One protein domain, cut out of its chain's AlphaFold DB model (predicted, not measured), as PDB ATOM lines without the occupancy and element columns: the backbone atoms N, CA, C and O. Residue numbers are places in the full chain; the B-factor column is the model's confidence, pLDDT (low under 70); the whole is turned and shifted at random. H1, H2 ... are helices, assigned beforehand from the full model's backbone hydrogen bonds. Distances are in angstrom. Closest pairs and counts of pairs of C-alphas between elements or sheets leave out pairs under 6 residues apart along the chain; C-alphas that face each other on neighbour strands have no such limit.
ATOM      1  N   MET A  10      50.732 -10.221  27.229       60.16
ATOM      2  CA  MET A  10      50.356 -11.574  26.832       60.16
ATOM      3  C   MET A  10      50.913 -12.634  27.789       60.16
ATOM      4  O   MET A  10      50.168 -13.527  28.180       60.16
ATOM      5  N   THR A  11      52.165 -12.534  28.242       74.38
ATOM      6  CA  THR A  11      52.712 -13.491  29.217       74.38
ATOM      7  C   THR A  11      52.071 -13.312  30.585       74.38
ATOM      8  O   THR A  11      51.794 -14.307  31.239       74.38
ATOM      9  N   LEU A  12      51.738 -12.080  30.992       80.75
ATOM     10  CA  LEU A  12      51.045 -11.838  32.262       80.75
ATOM     11  C   LEU A  12      49.677 -12.530  32.307       80.75
ATOM     12  O   LEU A  12      49.351 -13.179  33.299       80.75
ATOM     13  N   ARG A  13      48.896 -12.448  31.224       81.31
ATOM     14  CA  ARG A  13      47.588 -13.109  31.133       81.31
ATOM     15  C   ARG A  13      47.702 -14.635  31.208       81.31
ATOM     16  O   ARG A  13      46.939 -15.253  31.942       81.31
ATOM     17  N   HIS A  14      48.640 -15.240  30.480       87.06
ATOM     18  CA  HIS A  14      48.841 -16.694  30.523       87.06
ATOM     19  C   HIS A  14      49.333 -17.151  31.897       87.06
ATOM     20  O   HIS A  14      48.804 -18.119  32.434       87.06
ATOM     21  N   THR A  15      50.272 -16.418  32.500       87.56
ATOM     22  CA  THR A  15      50.741 -16.687  33.862       87.56
ATOM     23  C   THR A  15      49.610 -16.553  34.878       87.56
ATOM     24  O   THR A  15      49.500 -17.394  35.762       87.56
ATOM     25  N   ALA A  16      48.736 -15.552  34.744       89.06
ATOM     26  CA  ALA A  16      47.585 -15.382  35.629       89.06
ATOM     27  C   ALA A  16      46.579 -16.533  35.487       89.06
ATOM     28  O   ALA A  16      46.153 -17.094  36.492       89.06
ATOM     29  N   ILE A  17      46.236 -16.931  34.257       91.62
ATOM     30  CA  ILE A  17      45.343 -18.075  34.011       91.62
ATOM     31  C   ILE A  17      45.958 -19.357  34.580       91.62
ATOM     32  O   ILE A  17      45.282 -20.097  35.287       91.62
ATOM     33  N   PHE A  18      47.243 -19.596  34.315       91.50
ATOM     34  CA  PHE A  18      47.961 -20.748  34.845       91.50
ATOM     35  C   PHE A  18      47.969 -20.750  36.376       91.50
ATOM     36  O   PHE A  18      47.651 -21.770  36.979       91.50
ATOM     37  N   ALA A  19      48.254 -19.607  37.003       89.56
ATOM     38  CA  ALA A  19      48.219 -19.462  38.451       89.56
ATOM     39  C   ALA A  19      46.826 -19.772  39.016       89.56
ATOM     40  O   ALA A  19      46.735 -20.542  39.963       89.56
ATOM     41  N   VAL A  20      45.749 -19.257  38.411       92.38
ATOM     42  CA  VAL A  20      44.367 -19.536  38.845       92.38
ATOM     43  C   VAL A  20      44.033 -21.022  38.730       92.38
ATOM     44  O   VAL A  20      43.512 -21.605  39.679       92.38
ATOM     45  N   VAL A  21      44.356 -21.655  37.599       94.12
ATOM     46  CA  VAL A  21      44.127 -23.096  37.403       94.12
ATOM     47  C   VAL A  21      44.894 -23.904  38.447       94.12
ATOM     48  O   VAL A  21      44.327 -24.797  39.074       94.12
ATOM     49  N   LEU A  22      46.162 -23.560  38.682       88.56
ATOM     50  CA  LEU A  22      46.997 -24.229  39.674       88.56
ATOM     51  C   LEU A  22      46.435 -24.022  41.086       88.56
ATOM     52  O   LEU A  22      46.321 -24.993  41.825       88.56
ATOM     53  N   SER A  23      45.997 -22.809  41.442       87.25
ATOM     54  CA  SER A  23      45.347 -22.528  42.728       87.25
ATOM     55  C   SER A  23      44.113 -23.398  42.951       87.25
ATOM     56  O   SER A  23      43.987 -23.987  44.019       87.25
ATOM     57  N   VAL A  24      43.242 -23.540  41.946       89.56
ATOM     58  CA  VAL A  24      42.045 -24.394  42.039       89.56
ATOM     59  C   VAL A  24      42.428 -25.861  42.253       89.56
ATOM     60  O   VAL A  24      41.874 -26.520  43.134       89.56
ATOM     61  N   LEU A  25      43.402 -26.376  41.498       89.94
ATOM     62  CA  LEU A  25      43.882 -27.752  41.661       89.94
ATOM     63  C   LEU A  25      44.502 -27.982  43.046       89.94
ATOM     64  O   LEU A  25      44.239 -29.005  43.681       89.94
ATOM     65  N   LEU A  26      45.276 -27.015  43.540       84.25
ATOM     66  CA  LEU A  26      45.896 -27.082  44.860       84.25
ATOM     67  C   LEU A  26      44.846 -27.038  45.982       84.25
ATOM     68  O   LEU A  26      45.025 -27.703  46.999       84.25
ATOM     69  N   SER A  27      43.729 -26.328  45.786       84.94
ATOM     70  CA  SER A  27      42.590 -26.356  46.713       84.94
ATOM     71  C   SER A  27      41.953 -27.742  46.803       84.94
ATOM     72  O   SER A  27      41.718 -28.222  47.909       84.94
ATOM     73  N   PHE A  28      41.720 -28.426  45.677       88.06
ATOM     74  CA  PHE A  28      41.191 -29.797  45.707       88.06
ATOM     75  C   PHE A  28      42.155 -30.776  46.383       88.06
ATOM     76  O   PHE A  28      41.723 -31.593  47.192       88.06
ATOM     77  N   ALA A  29      43.455 -30.669  46.097       85.38
ATOM     78  CA  ALA A  29      44.472 -31.499  46.737       85.38
ATOM     79  C   ALA A  29      44.549 -31.258  48.258       85.38
ATOM     80  O   ALA A  29      44.657 -32.212  49.020       85.38
ATOM     81  N   SER A  30      44.424 -30.000  48.698       83.81
ATOM     82  CA  SER A  30      44.332 -29.628  50.118       83.81
ATOM     83  C   SER A  30      43.137 -30.285  50.803       83.81
ATOM     84  O   SER A  30      43.302 -30.901  51.846       83.81
ATOM     85  N   ILE A  31      41.950 -30.198  50.200       85.00
ATOM     86  CA  ILE A  31      40.730 -30.785  50.765       85.00
ATOM     87  C   ILE A  31      40.866 -32.309  50.865       85.00
ATOM     88  O   ILE A  31      40.520 -32.889  51.886       85.00
ATOM     89  N   ALA A  32      41.391 -32.965  49.827       85.88
ATOM     90  CA  ALA A  32      41.613 -34.409  49.848       85.88
ATOM     91  C   ALA A  32      42.588 -34.830  50.962       85.88
ATOM     92  O   ALA A  32      42.334 -35.820  51.640       85.88
ATOM     93  N   HIS A  33      43.655 -34.056  51.173       83.00
ATOM     94  CA  HIS A  33      44.613 -34.272  52.256       83.00
ATOM     95  C   HIS A  33      43.989 -34.045  53.646       83.00
ATOM     96  O   HIS A  33      44.294 -34.786  54.571       83.00
ATOM     97  N   ASP A  34      43.086 -33.072  53.808       79.25
ATOM     98  CA  ASP A  34      42.373 -32.839  55.078       79.25
ATOM     99  C   ASP A  34      41.424 -33.993  55.459       79.25
ATOM    100  O   ASP A  34      41.091 -34.163  56.633       79.25
ATOM    101  N   PHE A  35      40.987 -34.793  54.481       84.81
ATOM    102  CA  PHE A  35      40.162 -35.987  54.696       84.81
ATOM    103  C   PHE A  35      40.968 -37.284  54.826       84.81
ATOM    104  O   PHE A  35      40.371 -38.339  55.066       84.81
ATOM    105  N   ASP A  36      42.291 -37.235  54.671       81.69
ATOM    106  CA  ASP A  36      43.142 -38.385  54.936       81.69
ATOM    107  C   ASP A  36      43.453 -38.472  56.435       81.69
ATOM    108  O   ASP A  36      43.931 -37.529  57.062       81.69
ATOM    109  N   PHE A  37      43.155 -39.622  57.032       80.06
ATOM    110  CA  PHE A  37      43.421 -39.911  58.444       80.06
ATOM    111  C   PHE A  37      44.468 -41.016  58.616       80.06
ATOM    112  O   PHE A  37      44.753 -41.433  59.743       80.06
ATOM    113  N   ASN A  38      45.040 -41.523  57.521       86.38
ATOM    114  CA  ASN A  38      46.006 -42.603  57.571       86.38
ATOM    115  C   ASN A  38      47.381 -42.096  58.035       86.38
ATOM    116  O   ASN A  38      48.125 -41.452  57.296       86.38
ATOM    117  N   ALA A  39      47.763 -42.461  59.259       78.69
ATOM    118  CA  ALA A  39      49.037 -42.057  59.849       78.69
ATOM    119  C   ALA A  39      50.266 -42.568  59.070       78.69
ATOM    120  O   ALA A  39      51.277 -41.871  59.009       78.69
ATOM    121  N   GLU A  40      50.187 -43.747  58.440       82.25
ATOM    122  CA  GLU A  40      51.275 -44.246  57.583       82.25
ATOM    123  C   GLU A  40      51.444 -43.404  56.312       82.25
ATOM    124  O   GLU A  40      52.574 -43.143  55.890       82.25
ATOM    125  N   HIS A  41      50.342 -42.919  55.730       75.75
ATOM    126  CA  HIS A  41      50.393 -42.023  54.576       75.75
ATOM    127  C   HIS A  41      51.074 -40.705  54.956       75.75
ATOM    128  O   HIS A  41      52.006 -40.265  54.291       75.75
ATOM    129  N   HIS A  42      50.731 -40.122  56.102       79.69
ATOM    130  CA  HIS A  42      51.337 -38.863  56.547       79.69
ATOM    131  C   HIS A  42      52.831 -38.954  56.890       79.69
ATOM    132  O   HIS A  42      53.513 -37.931  56.904       79.69
ATOM    133  N   ASN A  43      53.366 -40.153  57.130       78.62
ATOM    134  CA  ASN A  43      54.782 -40.338  57.455       78.62
ATOM    135  C   ASN A  43      55.693 -40.257  56.216       78.62
ATOM    136  O   ASN A  43      56.861 -39.889  56.312       78.62
ATOM    137  N   SER A  44      55.160 -40.573  55.033       76.31
ATOM    138  CA  SER A  44      55.910 -40.519  53.768       76.31
ATOM    139  C   SER A  44      55.621 -39.265  52.933       76.31
ATOM    140  O   SER A  44      56.260 -39.048  51.902       76.31
ATOM    141  N   HIS A  45      54.703 -38.407  53.390       75.31
ATOM    142  CA  HIS A  45      54.245 -37.228  52.660       75.31
ATOM    143  C   HIS A  45      54.617 -35.912  53.368       75.31
ATOM    144  O   HIS A  45      54.484 -35.756  54.580       75.31
ATOM    145  N   HIS A  46      55.040 -34.905  52.591       77.12
ATOM    146  CA  HIS A  46      55.339 -33.557  53.090       77.12
ATOM    147  C   HIS A  46      54.056 -32.753  53.372       77.12
ATOM    148  O   HIS A  46      53.757 -31.770  52.688       77.12
ATOM    149  N   CYS A  47      53.320 -33.143  54.414       74.69
ATOM    150  CA  CYS A  47      52.042 -32.552  54.835       74.69
ATOM    151  C   CYS A  47      52.106 -31.021  55.045       74.69
ATOM    152  O   CYS A  47      51.106 -30.318  54.928       74.69
ATOM    153  N   GLN A  48      53.304 -30.473  55.296       71.75
ATOM    154  CA  GLN A  48      53.552 -29.029  55.426       71.75
ATOM    155  C   GLN A  48      53.144 -28.220  54.185       71.75
ATOM    156  O   GLN A  48      52.791 -27.050  54.317       71.75
ATOM    157  N   LEU A  49      53.150 -28.832  52.996       70.94
ATOM    158  CA  LEU A  49      52.714 -28.194  51.748       70.94
ATOM    159  C   LEU A  49      51.190 -27.987  51.683       70.94
ATOM    160  O   LEU A  49      50.726 -27.156  50.907       70.94
ATOM    161  N   PHE A  50      50.431 -28.710  52.510       69.31
ATOM    162  CA  PHE A  50      48.972 -28.628  52.605       69.31
ATOM    163  C   PHE A  50      48.502 -27.922  53.881       69.31
ATOM    164  O   PHE A  50      47.305 -27.796  54.114       69.31
ATOM    165  N   ALA A  51      49.419 -27.366  54.683       67.81
ATOM    166  CA  ALA A  51      49.110 -26.643  55.920       67.81
ATOM    167  C   ALA A  51      48.456 -25.260  55.681       67.81
ATOM    168  O   ALA A  51      48.623 -24.335  56.479       67.81
ATOM    169  N   ASN A  52      47.725 -25.085  54.581       65.75
ATOM    170  CA  ASN A  52      47.128 -23.826  54.138       65.75
ATOM    171  C   ASN A  52      46.160 -23.262  55.186       65.75
ATOM    172  O   ASN A  52      46.202 -22.068  55.479       65.75
ATOM    173  N   ALA A  53      45.352 -24.125  55.811       62.56
ATOM    174  CA  ALA A  53      44.446 -23.742  56.891       62.56
ATOM    175  C   ALA A  53      45.208 -23.199  58.113       62.56
ATOM    176  O   ALA A  53      44.864 -22.145  58.642       62.56
ATOM    177  N   HIS A  54      46.300 -23.855  58.512       63.53
ATOM    178  CA  HIS A  54      47.138 -23.409  59.628       63.53
ATOM    179  C   HIS A  54      47.791 -22.043  59.357       63.53
ATOM    180  O   HIS A  54      47.847 -21.196  60.247       63.53
ATOM    181  N   HIS A  55      48.251 -21.796  58.127       65.44
ATOM    182  CA  HIS A  55      48.820 -20.502  57.746       65.44
ATOM    183  C   HIS A  55      47.746 -19.410  57.628       65.44
ATOM    184  O   HIS A  55      47.974 -18.294  58.087       65.44
ATOM    185  N   GLY A  56      46.567 -19.724  57.085       60.47
ATOM    186  CA  GLY A  56      45.448 -18.783  56.982       60.47
ATOM    187  C   GLY A  56      44.905 -18.356  58.345       60.47
ATOM    188  O   GLY A  56      44.693 -17.168  58.573       60.47
ATOM    189  N   VAL A  57      44.749 -19.299  59.277       64.12
ATOM    190  CA  VAL A  57      44.257 -19.018  60.636       64.12
ATOM    191  C   VAL A  57      45.304 -18.282  61.477       64.12
ATOM    192  O   VAL A  57      44.950 -17.337  62.173       64.12
ATOM    193  N   ASN A  58      46.592 -18.637  61.385       62.16
ATOM    194  CA  ASN A  58      47.640 -17.914  62.123       62.16
ATOM    195  C   ASN A  58      47.905 -16.501  61.582       62.16
ATOM    196  O   ASN A  58      48.288 -15.622  62.350       62.16
ATOM    197  N   GLN A  59      47.732 -16.266  60.276       59.88
ATOM    198  CA  GLN A  59      47.878 -14.924  59.700       59.88
ATOM    199  C   GLN A  59      46.614 -14.079  59.836       59.88
ATOM    200  O   GLN A  59      46.707 -12.854  59.929       59.88
ATOM    201  N   ALA A  60      45.447 -14.711  59.943       58.62
ATOM    202  CA  ALA A  60      44.244 -14.088  60.467       58.62
ATOM    203  C   ALA A  60      44.351 -13.965  61.995       58.62
ATOM    204  O   ALA A  60      43.526 -14.492  62.739       58.62
TER     205      ALA A  60
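AT A GLANCE: This is residues 10 to 60 of the 97 residues of the protein "DUF2607 domain-containing protein" of Vibrio vulnificus (UniProt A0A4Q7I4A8). One long helix, H1, makes the long axis; past its residue 34 the backbone loops back through short H2 and H3, and H4 then points off about perpendicular to H1. Residues 10 to 25 of H1 stick out as a bare arm, and so do residues 54 to 60. The 51 printed residues hold four named helices, H1 to H4 in order, no named strand: all helix, loose, radius of gyration of the C-alphas 14.1 A, spans 45 by 25 by 15 A.

IN THESE COORDINATES: Find C-alpha 10 at (50.356, -11.574, 26.832); from there H1, residues 10 to 34, runs 36.2 A. H2 is residues 39 to 44, 9.3 A, and H3 residues 47 to 50, 5.5 A. H4, residues 52 to 59, runs 10.5 A to C-alpha 59 at (47.878, -14.924, 59.700).

HOW THE PARTS SIT: Look at residues 29 to 33 of H1, which alone touch H3, only just, with 3 pairs of C-alphas within 8 A; the closest, Ser 30 and Phe 50, are 5.4 A apart. H1 and H4 are close but not clearly touching, the closest C-alphas, Ser 30 and Asn 52, 7.6 A apart, at 80 degrees, about perpendicular. H2 is apart from H1 and H4. Every O i to N i+4 pair is within hydrogen-bond range in H1 and H4, 1 of 2 in H2; H3 is too short for one.

THE WHOLE: The farthest C-alphas, Met 10 and Ala 39, are 45.0 A apart. The printed part has no cut, and its three links are tight. Look for pLDDT under 70 at residue 10 and residues 50 to 60.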